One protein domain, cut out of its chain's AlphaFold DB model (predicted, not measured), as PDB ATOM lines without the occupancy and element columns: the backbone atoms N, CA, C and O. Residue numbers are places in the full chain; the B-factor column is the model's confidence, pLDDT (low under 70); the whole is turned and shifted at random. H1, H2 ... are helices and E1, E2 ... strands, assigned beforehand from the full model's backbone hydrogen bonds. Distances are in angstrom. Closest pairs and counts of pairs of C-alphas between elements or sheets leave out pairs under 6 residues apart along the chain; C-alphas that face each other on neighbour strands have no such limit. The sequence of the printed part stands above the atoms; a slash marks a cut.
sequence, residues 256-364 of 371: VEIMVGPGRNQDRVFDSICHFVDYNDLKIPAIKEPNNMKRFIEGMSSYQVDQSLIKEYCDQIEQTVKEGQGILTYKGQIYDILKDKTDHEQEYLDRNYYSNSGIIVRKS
ATOM      1  N   VAL A 256      71.456 111.417 116.511       97.56
ATOM      2  CA  VAL A 256      72.205 110.956 115.328       97.56
ATOM      3  C   VAL A 256      72.457 112.071 114.316       97.56
ATOM      4  O   VAL A 256      73.160 111.871 113.323       97.56
ATOM      5  N   GLU A 257      71.858 113.239 114.541       97.94
ATOM      6  CA  GLU A 257      71.951 114.390 113.656       97.94
ATOM      7  C   GLU A 257      71.824 115.701 114.439       97.94
ATOM      8  O   GLU A 257      71.031 115.798 115.375       97.94
ATOM      9  N   ILE A 258      72.563 116.725 114.027       98.50
ATOM     10  CA  ILE A 258      72.466 118.094 114.531       98.50
ATOM     11  C   ILE A 258      72.351 119.019 113.324       98.50
ATOM     12  O   ILE A 258      73.153 118.946 112.400       98.50
ATOM     13  N   MET A 259      71.370 119.911 113.319       97.81
ATOM     14  CA  MET A 259      71.280 120.971 112.319       97.81
ATOM     15  C   MET A 259      71.433 122.327 112.974       97.81
ATOM     16  O   MET A 259      70.831 122.585 114.012       97.81
ATOM     17  N   VAL A 260      72.219 123.189 112.346       97.38
ATOM     18  CA  VAL A 260      72.414 124.576 112.747       97.38
ATOM     19  C   VAL A 260      71.352 125.436 112.091       97.38
ATOM     20  O   VAL A 260      71.243 125.463 110.864       97.38
ATOM     21  N   GLY A 261      70.579 126.140 112.913       94.69
ATOM     22  CA  GLY A 261      69.513 127.017 112.448       94.69
ATOM     23  C   GLY A 261      70.025 128.213 111.646       94.69
ATOM     24  O   GLY A 261      71.230 128.485 111.617       94.69
ATOM     25  N   PRO A 262      69.124 128.950 110.982       91.31
ATOM     26  CA  PRO A 262      69.492 130.152 110.250       91.31
ATOM     27  C   PRO A 262      70.001 131.246 111.204       91.31
ATOM     28  O   PRO A 262      69.436 131.481 112.273       91.31
ATOM     29  N   GLY A 263      71.071 131.944 110.820       88.81
ATOM     30  CA  GLY A 263      71.704 132.966 111.660       88.81
ATOM     31  C   GLY A 263      72.799 133.739 110.929       88.81
ATOM     32  O   GLY A 263      73.422 133.191 110.022       88.81
ATOM     33  N   ARG A 264      73.104 134.977 111.354       87.12
ATOM     34  CA  ARG A 264      74.216 135.768 110.771       87.12
ATOM     35  C   ARG A 264      75.563 135.055 110.847       87.12
ATOM     36  O   ARG A 264      76.393 135.205 109.962       87.12
ATOM     37  N   ASN A 265      75.768 134.286 111.912       90.38
ATOM     38  CA  ASN A 265      76.997 133.544 112.172       90.38
ATOM     39  C   ASN A 265      76.830 132.029 111.945       90.38
ATOM     40  O   ASN A 265      77.516 131.255 112.609       90.38
ATOM     41  N   GLN A 266      75.914 131.592 111.064       93.50
ATOM     42  CA  GLN A 266      75.598 130.165 110.874       93.50
ATOM     43  C   GLN A 266      76.851 129.315 110.613       93.50
ATOM     44  O   GLN A 266      77.007 128.283 111.258       93.50
ATOM     45  N   ASP A 267      77.768 129.772 109.754       94.81
ATOM     46  CA  ASP A 267      79.004 129.037 109.447       94.81
ATOM     47  C   ASP A 267      79.899 128.863 110.679       94.81
ATOM     48  O   ASP A 267      80.311 127.756 110.998       94.81
ATOM     49  N   ARG A 268      80.105 129.927 111.468       95.50
ATOM     50  CA  ARG A 268      80.902 129.834 112.704       95.50
ATOM     51  C   ARG A 268      80.281 128.888 113.727       95.50
ATOM     52  O   ARG A 268      80.996 128.200 114.450       95.50
ATOM     53  N   VAL A 269      78.951 128.878 113.819       95.69
ATOM     54  CA  VAL A 269      78.233 127.962 114.712       95.69
ATOM     55  C   VAL A 269      78.390 126.527 114.215       95.69
ATOM     56  O   VAL A 269      78.710 125.654 115.017       95.69
ATOM     57  N   PHE A 270      78.245 126.295 112.910       97.62
ATOM     58  CA  PHE A 270      78.481 125.000 112.275       97.62
ATOM     59  C   PHE A 270      79.887 124.472 112.564       97.62
ATOM     60  O   PHE A 270      80.004 123.396 113.147       97.62
ATOM     61  N   ASP A 271      80.927 125.260 112.297       97.62
ATOM     62  CA  ASP A 271      82.318 124.871 112.559       97.62
ATOM     63  C   ASP A 271      82.546 124.537 114.039       97.62
ATOM     64  O   ASP A 271      83.173 123.529 114.377       97.62
ATOM     65  N   SER A 272      81.986 125.348 114.946       97.12
ATOM     66  CA  SER A 272      82.098 125.111 116.389       97.12
ATOM     67  C   SER A 272      81.416 123.814 116.835       97.12
ATOM     68  O   SER A 272      81.919 123.132 117.729       97.12
ATOM     69  N   ILE A 273      80.300 123.444 116.199       97.88
ATOM     70  CA  ILE A 273      79.570 122.209 116.491       97.88
ATOM     71  C   ILE A 273      80.322 121.009 115.930       97.88
ATOM     72  O   ILE A 273      80.477 120.031 116.655       97.88
ATOM     73  N   CYS A 274      80.838 121.093 114.699       97.75
ATOM     74  CA  CYS A 274      81.688 120.062 114.100       97.75
ATOM     75  C   CYS A 274      82.907 119.769 114.986       97.75
ATOM     76  O   CYS A 274      83.174 118.613 115.305       97.75
ATOM     77  N   HIS A 275      83.585 120.814 115.470       97.81
ATOM     78  CA  HIS A 275      84.668 120.666 116.439       97.81
ATOM     79  C   HIS A 275      84.175 120.025 117.748       97.81
ATOM     80  O   HIS A 275      84.782 119.088 118.260       97.81
ATOM     81  N   PHE A 276      83.065 120.499 118.316       97.75
ATOM     82  CA  PHE A 276      82.540 119.960 119.571       97.75
ATOM     83  C   PHE A 276      82.225 118.456 119.494       97.75
ATOM     84  O   PHE A 276      82.603 117.721 120.402       97.75
ATOM     85  N   VAL A 277      81.572 117.985 118.425       97.25
ATOM     86  CA  VAL A 277      81.173 116.568 118.307       97.25
ATOM     87  C   VAL A 277      82.336 115.608 118.047       97.25
ATOM     88  O   VAL A 277      82.184 114.407 118.262       97.25
ATOM     89  N   ASP A 278      83.476 116.120 117.580       96.31
ATOM     90  CA  ASP A 278      84.670 115.321 117.293       96.31
ATOM     91  C   ASP A 278      85.657 115.245 118.455       96.31
ATOM     92  O   ASP A 278      86.405 114.270 118.547       96.31
ATOM     93  N   TYR A 279      85.692 116.276 119.301       96.25
ATOM     94  CA  TYR A 279      86.730 116.460 120.321       96.25
ATOM     95  C   TYR A 279      86.199 116.430 121.757       96.25
ATOM     96  O   TYR A 279      86.940 116.741 122.689       96.25
ATOM     97  N   ASN A 280      84.931 116.072 121.957       95.50
ATOM     98  CA  ASN A 280      84.335 115.941 123.281       95.50
ATOM     99  C   ASN A 280      83.763 114.538 123.484       95.50
ATOM    100  O   ASN A 280      83.182 113.961 122.567       95.50
ATOM    101  N   ASP A 281      83.840 114.030 124.712       94.06
ATOM    102  CA  ASP A 281      83.157 112.795 125.089       94.06
ATOM    103  C   ASP A 281      81.644 113.027 125.095       94.06
ATOM    104  O   ASP A 281      81.108 113.786 125.911       94.06
ATOM    105  N   LEU A 282      80.952 112.414 124.136       96.44
ATOM    106  CA  LEU A 282      79.509 112.539 123.993       96.44
ATOM    107  C   LEU A 282      78.809 111.394 124.716       96.44
ATOM    108  O   LEU A 282      79.103 110.217 124.513       96.44
ATOM    109  N   LYS A 283      77.812 111.746 125.516       96.56
ATOM    110  CA  LYS A 283      76.897 110.813 126.152       96.56
ATOM    111  C   LYS A 283      75.720 110.552 125.228       96.56
ATOM    112  O   LYS A 283      74.644 111.131 125.380       96.56
ATOM    113  N   ILE A 284      75.962 109.694 124.250       95.56
ATOM    114  CA  ILE A 284      74.971 109.224 123.289       95.56
ATOM    115  C   ILE A 284      75.073 107.700 123.147       95.56
ATOM    116  O   ILE A 284      76.163 107.143 123.295       95.56
ATOM    117  N   PRO A 285      73.972 107.012 122.812       94.06
ATOM    118  CA  PRO A 285      74.027 105.615 122.417       94.06
ATOM    119  C   PRO A 285      74.887 105.433 121.165       94.06
ATOM    120  O   PRO A 285      74.943 106.315 120.305       94.06
ATOM    121  N   ALA A 286      75.492 104.254 121.018       90.81
ATOM    122  CA  ALA A 286      76.250 103.912 119.819       90.81
ATOM    123  C   ALA A 286      75.390 104.067 118.551       90.81
ATOM    124  O   ALA A 286      74.304 103.486 118.430       90.81
ATOM    125  N   ILE A 287      75.894 104.834 117.586       91.44
ATOM    126  CA  ILE A 287      75.231 105.048 116.302       91.44
ATOM    127  C   ILE A 287      75.516 103.850 115.395       91.44
ATOM    128  O   ILE A 287      76.651 103.401 115.260       91.44
ATOM    129  N   LYS A 288      74.476 103.328 114.733       86.25
ATOM    130  CA  LYS A 288      74.639 102.316 113.677       86.25
ATOM    131  C   LYS A 288      75.217 102.984 112.431       86.25
ATOM    132  O   LYS A 288      74.461 103.332 111.521       86.25
ATOM    133  N   GLU A 289      76.532 103.161 112.418       82.56
ATOM    134  CA  GLU A 289      77.252 103.944 111.414       82.56
ATOM    135  C   GLU A 289      76.929 103.594 109.957       82.56
ATOM    136  O   GLU A 289      76.656 104.537 109.225       82.56
ATOM    137  N   PRO A 290      76.810 102.320 109.513       87.88
ATOM    138  CA  PRO A 290      76.463 102.037 108.115       87.88
ATOM    139  C   PRO A 290      75.147 102.704 107.682       87.88
ATOM    140  O   PRO A 290      75.048 103.299 106.613       87.88
ATOM    141  N   ASN A 291      74.138 102.678 108.561       90.81
ATOM    142  CA  ASN A 291      72.849 103.304 108.281       90.81
ATOM    143  C   ASN A 291      72.946 104.831 108.292       90.81
ATOM    144  O   ASN A 291      72.264 105.485 107.510       90.81
ATOM    145  N   ASN A 292      73.732 105.407 109.207       92.69
ATOM    146  CA  ASN A 292      73.840 106.861 109.302       92.69
ATOM    147  C   ASN A 292      74.737 107.439 108.201       92.69
ATOM    148  O   ASN A 292      74.404 108.476 107.642       92.69
ATOM    149  N   MET A 293      75.803 106.739 107.814       94.75
ATOM    150  CA  MET A 293      76.614 107.052 106.639       94.75
ATOM    151  C   MET A 293      75.757 107.049 105.375       94.75
ATOM    152  O   MET A 293      75.761 108.030 104.638       94.75
ATOM    153  N   LYS A 294      74.937 106.011 105.169       94.56
ATOM    154  CA  LYS A 294      74.019 105.970 104.027       94.56
ATOM    155  C   LYS A 294      73.072 107.175 104.013       94.56
ATOM    156  O   LYS A 294      72.981 107.860 103.002       94.56
ATOM    157  N   ARG A 295      72.466 107.521 105.159       94.75
ATOM    158  CA  ARG A 295      71.639 108.742 105.304       94.75
ATOM    159  C   ARG A 295      72.409 110.035 105.015       94.75
ATOM    160  O   ARG A 295      71.810 111.023 104.593       94.75
ATOM    161  N   PHE A 296      73.706 110.073 105.313       96.56
ATOM    162  CA  PHE A 296      74.558 111.200 104.965       96.56
ATOM    163  C   PHE A 296      74.705 111.292 103.446       96.56
ATOM    164  O   PHE A 296      74.300 112.296 102.875       96.56
ATOM    165  N   ILE A 297      75.184 110.242 102.782       96.50
ATOM    166  CA  ILE A 297      75.430 110.253 101.333       96.50
ATOM    167  C   ILE A 297      74.136 110.459 100.529       96.50
ATOM    168  O   ILE A 297      74.103 111.292  99.629       96.50
ATOM    169  N   GLU A 298      73.028 109.817 100.912       95.00
ATOM    170  CA  GLU A 298      71.709 110.030 100.290       95.00
ATOM    171  C   GLU A 298      71.233 111.493 100.373       95.00
ATOM    172  O   GLU A 298      70.464 111.952  99.522       95.00
ATOM    173  N   GLY A 299      71.719 112.256 101.358       93.62
ATOM    174  CA  GLY A 299      71.433 113.682 101.508       93.62
ATOM    175  C   GLY A 299      71.906 114.540 100.330       93.62
ATOM    176  O   GLY A 299      71.312 115.592 100.081       93.62
ATOM    177  N   MET A 300      72.901 114.084  99.562       94.81
ATOM    178  CA  MET A 300      73.392 114.765  98.354       94.81
ATOM    179  C   MET A 300      72.326 114.912  97.266       94.81
ATOM    180  O   MET A 300      72.411 115.813  96.437       94.81
ATOM    181  N   SER A 301      71.279 114.084  97.293       93.69
ATOM    182  CA  SER A 301      70.150 114.207  96.363       93.69
ATOM    183  C   SER A 301      69.464 115.576  96.441       93.69
ATOM    184  O   SER A 301      68.981 116.084  95.432       93.69
ATOM    185  N   SER A 302      69.484 116.220  97.615       92.31
ATOM    186  CA  SER A 302      68.968 117.585  97.799       92.31
ATOM    187  C   SER A 302      69.833 118.674  97.147       92.31
ATOM    188  O   SER A 302      69.387 119.812  97.032       92.31
ATOM    189  N   TYR A 303      71.025 118.307  96.676       93.50
ATOM    190  CA  TYR A 303      71.986 119.154  95.970       93.50
ATOM    191  C   TYR A 303      72.106 118.757  94.495       93.50
ATOM    192  O   TYR A 303      73.064 119.129  93.840       93.50
ATOM    193  N   GLN A 304      71.129 118.021  93.949       94.00
ATOM    194  CA  GLN A 304      71.089 117.633  92.530       94.00
ATOM    195  C   GLN A 304      72.223 116.690  92.084       94.00
ATOM    196  O   GLN A 304      72.456 116.534  90.888       94.00
ATOM    197  N   VAL A 305      72.885 116.000  93.020       93.44
ATOM    198  CA  VAL A 305      73.809 114.905  92.687       93.44
ATOM    199  C   VAL A 305      73.013 113.705  92.167       93.44
ATOM    200  O   VAL A 305      71.980 113.333  92.737       93.44
ATOM    201  N   ASP A 306      73.488 113.094  91.081       94.25
ATOM    202  CA  ASP A 306      72.803 111.982  90.421       94.25
ATOM    203  C   ASP A 306      72.680 110.745  91.333       94.25
ATOM    204  O   ASP A 306      73.603 110.373  92.062       94.25
ATOM    205  N   GLN A 307      71.533 110.065  91.270       94.06
ATOM    206  CA  GLN A 307      71.243 108.891  92.100       94.06
ATOM    207  C   GLN A 307      72.199 107.715  91.848       94.06
ATOM    208  O   GLN A 307      72.481 106.956  92.778       94.06
ATOM    209  N   SER A 308      72.714 107.542  90.626       95.19
ATOM    210  CA  SER A 308      73.704 106.502  90.344       95.19
ATOM    211  C   SER A 308      75.033 106.794  91.029       95.19
ATOM    212  O   SER A 308      75.631 105.870  91.574       95.19
ATOM    213  N   LEU A 309      75.454 108.064  91.066       94.31
ATOM    214  CA  LEU A 309      76.673 108.492  91.761       94.31
ATOM    215  C   LEU A 309      76.530 108.352  93.279       94.31
ATOM    216  O   LEU A 309      77.401 107.788  93.930       94.31
ATOM    217  N   ILE A 310      75.396 108.776  93.845       94.62
ATOM    218  CA  ILE A 310      75.092 108.597  95.276       94.62
ATOM    219  C   ILE A 310      75.198 107.120  95.672       94.62
ATOM    220  O   ILE A 310      75.776 106.790  96.712       94.62
ATOM    221  N   LYS A 311      74.655 106.226  94.839       95.50
ATOM    222  CA  LYS A 311      74.739 104.784  95.064       95.50
ATOM    223  C   LYS A 311      76.178 104.278  94.960       95.50
ATOM    224  O   LYS A 311      76.605 103.531  95.834       95.50
ATOM    225  N   GLU A 312      76.918 104.701  93.937       95.62
ATOM    226  CA  GLU A 312      78.333 104.357  93.758       95.62
ATOM    227  C   GLU A 312      79.165 104.753  94.985       95.62
ATOM    228  O   GLU A 312      79.887 103.919  95.529       95.62
ATOM    229  N   TYR A 313      78.998 105.980  95.486       94.88
ATOM    230  CA  TYR A 313      79.694 106.457  96.682       94.88
ATOM    231  C   TYR A 313      79.322 105.645  97.923       94.88
ATOM    232  O   TYR A 313      80.212 105.240  98.670       94.88
ATOM    233  N   CYS A 314      78.031 105.364  98.138       94.31
ATOM    234  CA  CYS A 314      77.585 104.509  99.241       94.31
ATOM    235  C   CYS A 314      78.260 103.132  99.206       94.31
ATOM    236  O   CYS A 314      78.836 102.706 100.209       94.31
ATOM    237  N   ASP A 315      78.188 102.454  98.055       94.81
ATOM    238  CA  ASP A 315      78.692 101.092  97.877       94.81
ATOM    239  C   ASP A 315      80.223 101.052  98.057       94.81
ATOM    240  O   ASP A 315      80.744 100.186  98.765       94.81
ATOM    241  N   GLN A 316      80.940 102.036  97.496       94.75
ATOM    242  CA  GLN A 316      82.391 102.165  97.635       94.75
ATOM    243  C   GLN A 316      82.806 102.369  99.100       94.75
ATOM    244  O   GLN A 316      83.665 101.639  99.600       94.75
ATOM    245  N   ILE A 317      82.179 103.316  99.810       94.31
ATOM    246  CA  ILE A 317      82.481 103.600 101.221       94.31
ATOM    247  C   ILE A 317      82.234 102.358 102.082       94.31
ATOM    248  O   ILE A 317      83.079 101.986 102.900       94.31
ATOM    249  N   GLU A 318      81.078 101.709 101.916       92.81
ATOM    250  CA  GLU A 318      80.710 100.540 102.715       92.81
ATOM    251  C   GLU A 318      81.671  99.370 102.479       92.81
ATOM    252  O   GLU A 318      82.121  98.739 103.442       92.81
ATOM    253  N   GLN A 319      82.038  99.113 101.220       92.94
ATOM    254  CA  GLN A 319      82.995  98.069 100.872       92.94
ATOM    255  C   GLN A 319      84.378  98.350 101.469       92.94
ATOM    256  O   GLN A 319      84.937  97.483 102.142       92.94
ATOM    257  N   THR A 320      84.914  99.559 101.285       92.38
ATOM    258  CA  THR A 320      86.259  99.908 101.761       92.38
ATOM    259  C   THR A 320      86.363  99.852 103.285       92.38
ATOM    260  O   THR A 320      87.324  99.292 103.815       92.38
ATOM    261  N   VAL A 321      85.361 100.348 104.020       90.38
ATOM    262  CA  VAL A 321      85.356 100.258 105.492       90.38
ATOM    263  C   VAL A 321      85.269  98.803 105.962       90.38
ATOM    264  O   VAL A 321      85.971  98.409 106.896       90.38
ATOM    265  N   LYS A 322      84.455  97.974 105.294       89.62
ATOM    266  CA  LYS A 322      84.324  96.546 105.611       89.62
ATOM    267  C   LYS A 322      85.626  95.774 105.371       89.62
ATOM    268  O   LYS A 322      85.977  94.910 106.174       89.62
ATOM    269  N   GLU A 323      86.337  96.077 104.290       91.19
ATOM    270  CA  GLU A 323      87.626  95.460 103.947       91.19
ATOM    271  C   GLU A 323      88.775  95.966 104.829       91.19
ATOM    272  O   GLU A 323      89.687  95.204 105.146       91.19
ATOM    273  N   GLY A 324      88.708  97.216 105.296       84.44
ATOM    274  CA  GLY A 324      89.721  97.852 106.143       84.44
ATOM    275  C   GLY A 324      89.811  97.339 107.587       84.44
ATOM    276  O   GLY A 324      90.594  97.888 108.361       84.44
ATOM    277  N   GLN A 325      89.014  96.334 107.978       78.69
ATOM    278  CA  GLN A 325      89.050  95.647 109.284       78.69
ATOM    279  C   GLN A 325      89.142  96.579 110.515       78.69
ATOM    280  O   GLN A 325      89.840  96.283 111.483       78.69
ATOM    281  N   GLY A 326      88.431  97.712 110.491       74.81
ATOM    282  CA  GLY A 326      88.377  98.670 111.605       74.81
ATOM    283  C   GLY A 326      89.514  99.699 111.653       74.81
ATOM    284  O   GLY A 326      89.513 100.545 112.541       74.81
ATOM    285  N   ILE A 327      90.457  99.665 110.705       80.69
ATOM    286  CA  ILE A 327      91.483 100.712 110.536       80.69
ATOM    287  C   ILE A 327      90.885 101.935 109.830       80.69
ATOM    288  O   ILE A 327      91.209 103.076 110.158       80.69
ATOM    289  N   LEU A 328      90.012 101.696 108.850       86.62
ATOM    290  CA  LEU A 328      89.367 102.741 108.062       86.62
ATOM    291  C   LEU A 328      88.040 103.146 108.704       86.62
ATOM    292  O   LEU A 328      87.224 102.295 109.052       86.62
ATOM    293  N   THR A 329      87.821 104.453 108.832       91.12
ATOM    294  CA  THR A 329      86.588 105.024 109.383       91.12
ATOM    295  C   THR A 329      85.684 105.534 108.269       91.12
ATOM    296  O   THR A 329      86.162 105.971 107.219       91.12
ATOM    297  N   TYR A 330      84.372 105.555 108.519       92.38
ATOM    298  CA  TYR A 330      83.411 106.134 107.580       92.38
ATOM    299  C   TYR A 330      83.738 107.591 107.249       92.38
ATOM    300  O   TYR A 330      83.792 107.944 106.078       92.38
ATOM    301  N   LYS A 331      84.047 108.420 108.253       93.44
ATOM    302  CA  LYS A 331      84.450 109.817 108.036       93.44
ATOM    303  C   LYS A 331      85.652 109.945 107.100       93.44
ATOM    304  O   LYS A 331      85.613 110.759 106.181       93.44
ATOM    305  N   GLY A 332      86.706 109.159 107.337       92.06
ATOM    306  CA  GLY A 332      87.912 109.197 106.510       92.06
ATOM    307  C   GLY A 332      87.598 108.854 105.057       92.06
ATOM    308  O   GLY A 332      87.967 109.603 104.162       92.06
ATOM    309  N   GLN A 333      86.827 107.785 104.836       94.06
ATOM    310  CA  GLN A 333      86.456 107.353 103.484       94.06
ATOM    311  C   GLN A 333      85.514 108.330 102.773       94.06
ATOM    312  O   GLN A 333      85.695 108.591 101.588       94.06
ATOM    313  N   ILE A 334      84.554 108.919 103.492       93.38
ATOM    314  CA  ILE A 334      83.696 109.988 102.965       93.38
ATOM    315  C   ILE A 334      84.560 111.155 102.473       93.38
ATOM    316  O   ILE A 334      84.391 111.607 101.345       93.38
ATOM    317  N   TYR A 335      85.501 111.625 103.296       90.44
ATOM    318  CA  TYR A 335      86.377 112.731 102.917       90.44
ATOM    319  C   TYR A 335      87.275 112.359 101.732       90.44
ATOM    320  O   TYR A 335      87.376 113.125 100.782       90.44
ATOM    321  N   ASP A 336      87.885 111.175 101.741       91.25
ATOM    322  CA  ASP A 336      88.787 110.749 100.672       91.25
ATOM    323  C   ASP A 336      88.107 110.625  99.305       91.25
ATOM    324  O   ASP A 336      88.724 110.968  98.300       91.25
ATOM    325  N   ILE A 337      86.847 110.185  99.261       90.69
ATOM    326  CA  ILE A 337      86.086 110.043  98.010       90.69
ATOM    327  C   ILE A 337      85.592 111.395  97.486       90.69
ATOM    328  O   ILE A 337      85.511 111.598  96.272       90.69
ATOM    329  N   LEU A 338      85.245 112.314  98.387       89.06
ATOM    330  CA  LEU A 338      84.515 113.528  98.031       89.06
ATOM    331  C   LEU A 338      85.382 114.795  97.971       89.06
ATOM    332  O   LEU A 338      84.986 115.743  97.305       89.06
ATOM    333  N   LYS A 339      86.560 114.823  98.611       83.06
ATOM    334  CA  LYS A 339      87.426 116.022  98.711       83.06
ATOM    335  C   LYS A 339      87.898 116.600  97.373       83.06
ATOM    336  O   LYS A 339      88.233 117.776  97.316       83.06
ATOM    337  N   ASP A 340      87.970 115.772  96.330       83.12
ATOM    338  CA  ASP A 340      88.460 116.175  95.004       83.12
ATOM    339  C   ASP A 340      87.311 116.512  94.032       83.12
ATOM    340  O   ASP A 340      87.549 116.787  92.854       83.12
ATOM    341  N   LYS A 341      86.053 116.457  94.491       87.38
ATOM    342  CA  LYS A 341      84.880 116.831  93.687       87.38
ATOM    343  C   LYS A 341      84.734 118.351  93.685       87.38
ATOM    344  O   LYS A 341      84.951 118.989  94.705       87.38
ATOM    345  N   THR A 342      84.371 118.937  92.546       77.06
ATOM    346  CA  THR A 342      84.357 120.405  92.368       77.06
ATOM    347  C   THR A 342      82.974 121.003  92.136       77.06
ATOM    348  O   THR A 342      82.871 122.216  91.967       77.06
ATOM    349  N   ASP A 343      81.930 120.171  92.134       86.00
ATOM    350  CA  ASP A 343      80.575 120.551  91.730       86.00
ATOM    351  C   ASP A 343      79.593 120.437  92.922       86.00
ATOM    352  O   ASP A 343      79.889 120.874  94.037       86.00
ATOM    353  N   HIS A 344      78.410 119.858  92.712       92.75
ATOM    354  CA  HIS A 344      77.339 119.746  93.706       92.75
ATOM    355  C   HIS A 344      77.734 118.976  94.980       92.75
ATOM    356  O   HIS A 344      77.232 119.264  96.067       92.75
ATOM    357  N   GLU A 345      78.654 118.017  94.878       93.75
ATOM    358  CA  GLU A 345      79.192 117.287  96.026       93.75
ATOM    359  C   GLU A 345      79.981 118.202  96.970       93.75
ATOM    360  O   GLU A 345      79.883 118.048  98.189       93.75
ATOM    361  N   GLN A 346      80.728 119.173  96.430       90.56
ATOM    362  CA  GLN A 346      81.469 120.130  97.249       90.56
ATOM    363  C   GLN A 346      80.508 121.070  97.975       90.56
ATOM    364  O   GLN A 346      80.647 121.274  99.178       90.56
ATOM    365  N   GLU A 347      79.475 121.565  97.285       92.38
ATOM    366  CA  GLU A 347      78.423 122.373  97.913       92.38
ATOM    367  C   GLU A 347      77.727 121.602  99.051       92.38
ATOM    368  O   GLU A 347      77.456 122.154 100.123       92.38
ATOM    369  N   TYR A 348      77.481 120.302  98.850       94.81
ATOM    370  CA  TYR A 348      76.962 119.431  99.896       94.81
ATOM    371  C   TYR A 348      77.919 119.353 101.094       94.81
ATOM    372  O   TYR A 348      77.473 119.509 102.233       94.81
ATOM    373  N   LEU A 349      79.220 119.150 100.874       93.62
ATOM    374  CA  LEU A 349      80.214 119.064 101.949       93.62
ATOM    375  C   LEU A 349      80.441 120.388 102.689       93.62
ATOM    376  O   LEU A 349      80.622 120.381 103.906       93.62
ATOM    377  N   ASP A 350      80.334 121.526 102.009       92.12
ATOM    378  CA  ASP A 350      80.427 122.851 102.634       92.12
ATOM    379  C   ASP A 350      79.275 123.115 103.618       92.12
ATOM    380  O   ASP A 350      79.317 124.048 104.431       92.12
ATOM    381  N   ARG A 351      78.201 122.319 103.533       95.06
ATOM    382  CA  ARG A 351      76.988 122.458 104.347       95.06
ATOM    383  C   ARG A 351      76.680 121.264 105.235       95.06
ATOM    384  O   ARG A 351      75.768 121.360 106.064       95.06
ATOM    385  N   ASN A 352      77.411 120.164 105.092       96.81
ATOM    386  CA  ASN A 352      77.143 118.915 105.786       96.81
ATOM    387  C   ASN A 352      78.447 118.234 106.194       96.81
ATOM    388  O   ASN A 352      79.378 118.102 105.411       96.81
ATOM    389  N   TYR A 353      78.475 117.729 107.419       97.56
ATOM    390  CA  TYR A 353      79.649 117.120 108.018       97.56
ATOM    391  C   TYR A 353      79.303 115.771 108.642       97.56
ATOM    392  O   TYR A 353      78.283 115.637 109.319       97.56
ATOM    393  N   TYR A 354      80.158 114.773 108.429       97.50
ATOM    394  CA  TYR A 354      80.063 113.470 109.084       97.50
ATOM    395  C   TYR A 354      81.157 113.371 110.153       97.50
ATOM    396  O   TYR A 354      82.345 113.395 109.838       97.50
ATOM    397  N   SER A 355      80.761 113.307 111.424       96.12
ATOM    398  CA  SER A 355      81.695 113.338 112.560       96.12
ATOM    399  C   SER A 355      82.334 111.979 112.869       96.12
ATOM    400  O   SER A 355      81.885 110.934 112.400       96.12
ATOM    401  N   ASN A 356      83.368 111.989 113.713       91.31
ATOM    402  CA  ASN A 356      84.035 110.795 114.245       91.31
ATOM    403  C   ASN A 356      83.090 109.916 115.077       91.31
ATOM    404  O   ASN A 356      83.287 108.708 115.156       91.31
ATOM    405  N   SER A 357      82.084 110.520 115.714       90.50
ATOM    406  CA  SER A 357      81.071 109.817 116.511       90.50
ATOM    407  C   SER A 357      79.910 109.286 115.663       90.50
ATOM    408  O   SER A 357      78.967 108.701 116.197       90.50
ATOM    409  N   GLY A 358      79.950 109.499 114.344       94.62
ATOM    410  CA  GLY A 358      78.895 109.120 113.412       94.62
ATOM    411  C   GLY A 358      77.695 110.069 113.409       94.62
ATOM    412  O   GLY A 358      76.745 109.812 112.674       94.62
ATOM    413  N   ILE A 359      77.700 111.159 114.190       97.56
ATOM    414  CA  ILE A 359      76.682 112.219 114.107       97.56
ATOM    415  C   ILE A 359      76.836 112.970 112.784       97.56
ATOM    416  O   ILE A 359      77.941 113.368 112.408       97.56
ATOM    417  N   ILE A 360      75.710 113.225 112.122       98.25
ATOM    418  CA  ILE A 360      75.644 114.117 110.965       98.25
ATOM    419  C   ILE A 360      75.393 115.548 111.445       98.25
ATOM    420  O   ILE A 360      74.402 115.794 112.129       98.25
ATOM    421  N   VAL A 361      76.235 116.502 111.057       98.38
ATOM    422  CA  VAL A 361      76.007 117.933 111.297       98.38
ATOM    423  C   VAL A 361      75.602 118.604 109.984       98.38
ATOM    424  O   VAL A 361      76.211 118.341 108.952       98.38
ATOM    425  N   ARG A 362      74.566 119.448 109.988       96.75
ATOM    426  CA  ARG A 362      74.040 120.125 108.785       96.75
ATOM    427  C   ARG A 362      73.804 121.612 109.026       96.75
ATOM    428  O   ARG A 362      73.493 122.011 110.147       96.75
ATOM    429  N   LYS A 363      73.848 122.429 107.976       95.75
ATOM    430  CA  LYS A 363      73.266 123.781 107.979       95.75
ATOM    431  C   LYS A 363      71.806 123.733 107.520       95.75
ATOM    432  O   LYS A 363      71.484 123.054 106.550       95.75
ATOM    433  N   SER A 364      70.932 124.456 108.217       93.62
ATOM    434  CA  SER A 364      69.566 124.723 107.755       93.62
ATOM    435  C   SER A 364      69.608 125.549 106.468       93.62
ATOM    436  O   SER A 364      70.446 126.448 106.327       93.62
TER     437      SER A 364
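This is residues 256 to 364 of the 371 residues of an uncharacterized protein of bacterium D16-54 (UniProt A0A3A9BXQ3). A small sheet of three short strands is sandwiched between two helices, H1 over one face and H2 over the other. Beyond the sheet, H3 and H4 join H2 in a triangle of helices, with H3 at the far end from H1, and short H5 packs on the last residues of H2. The printed part has 109 residues with five named helices and three named strands, in the order E1 H1 H2 H3 H4 H5 E2 E3; the sheet's order is E1 E3 E2, mixed, and the class is mostly helix. The whole is compact, with a radius of gyration of the C-alphas of 13.8 A and spans of 40 by 33 by 20 A.

E1, residues 256 to 260, begins at C-alpha 256 (72.205, 110.956, 115.328). H1, residues 266 to 279, is 20.0 A long; H2, residues 289 to 303, is 22.3 A; H3, residues 307 to 323, is the longest helix at 24.3 A and ends at C-alpha 323 (87.626, 95.460, 103.947). H4, residues 330 to 338, is 12.1 A long, and H5, residues 344 to 349, is 8.8 A. E2 is residues 352 to 354 and E3 residues 360 to 363, ending at C-alpha 363 (73.266, 123.781, 107.979).

E1 and E3 are parallel at 18 degrees, with N 258 and O 360 2.8 A apart, within hydrogen-bond range. E2 and E3 form an antiparallel hairpin at 166 degrees, with N 353 and O 361 at 2.8 A. H1 and H2 are on opposite faces, three layers with the sheet between helices. H1 is over E3 at a height of 8.9 A and runs along the strands; its closest C-alphas to E3 are Cys 274 and Val 361, 6.7 A apart. H2, at a height of 9.2 A, also runs along the strands. H2 and H3 form a helical hairpin; they touch at Lys 294 and Cys 314, closest C-alphas 6.1 A apart, at a shallow tilt of 23 degrees, opposite ways. H3 and H4 touch at a steep tilt of 46 degrees, with the C-alphas of Ile 317 and Gln 333 closest at 5.9 A. H4 only grazes the sheet with residues 330 to 335. H2 touches H5 with residues 300 to 303 alone; the C-alphas of Tyr 303 and His 344 are closest, at 5.8 A. H1 and H3 are apart. In H1, H3, H4 and H5 every O i to N i+4 pair is within hydrogen-bond range, in H2 7 of 11.

The two C-alphas farthest apart, Arg 264 and Glu 323, are 43.0 A from each other. The printed part has no cut and no long link. The model's mean pLDDT over the printed part is 93.0, and no printed residue is under 70.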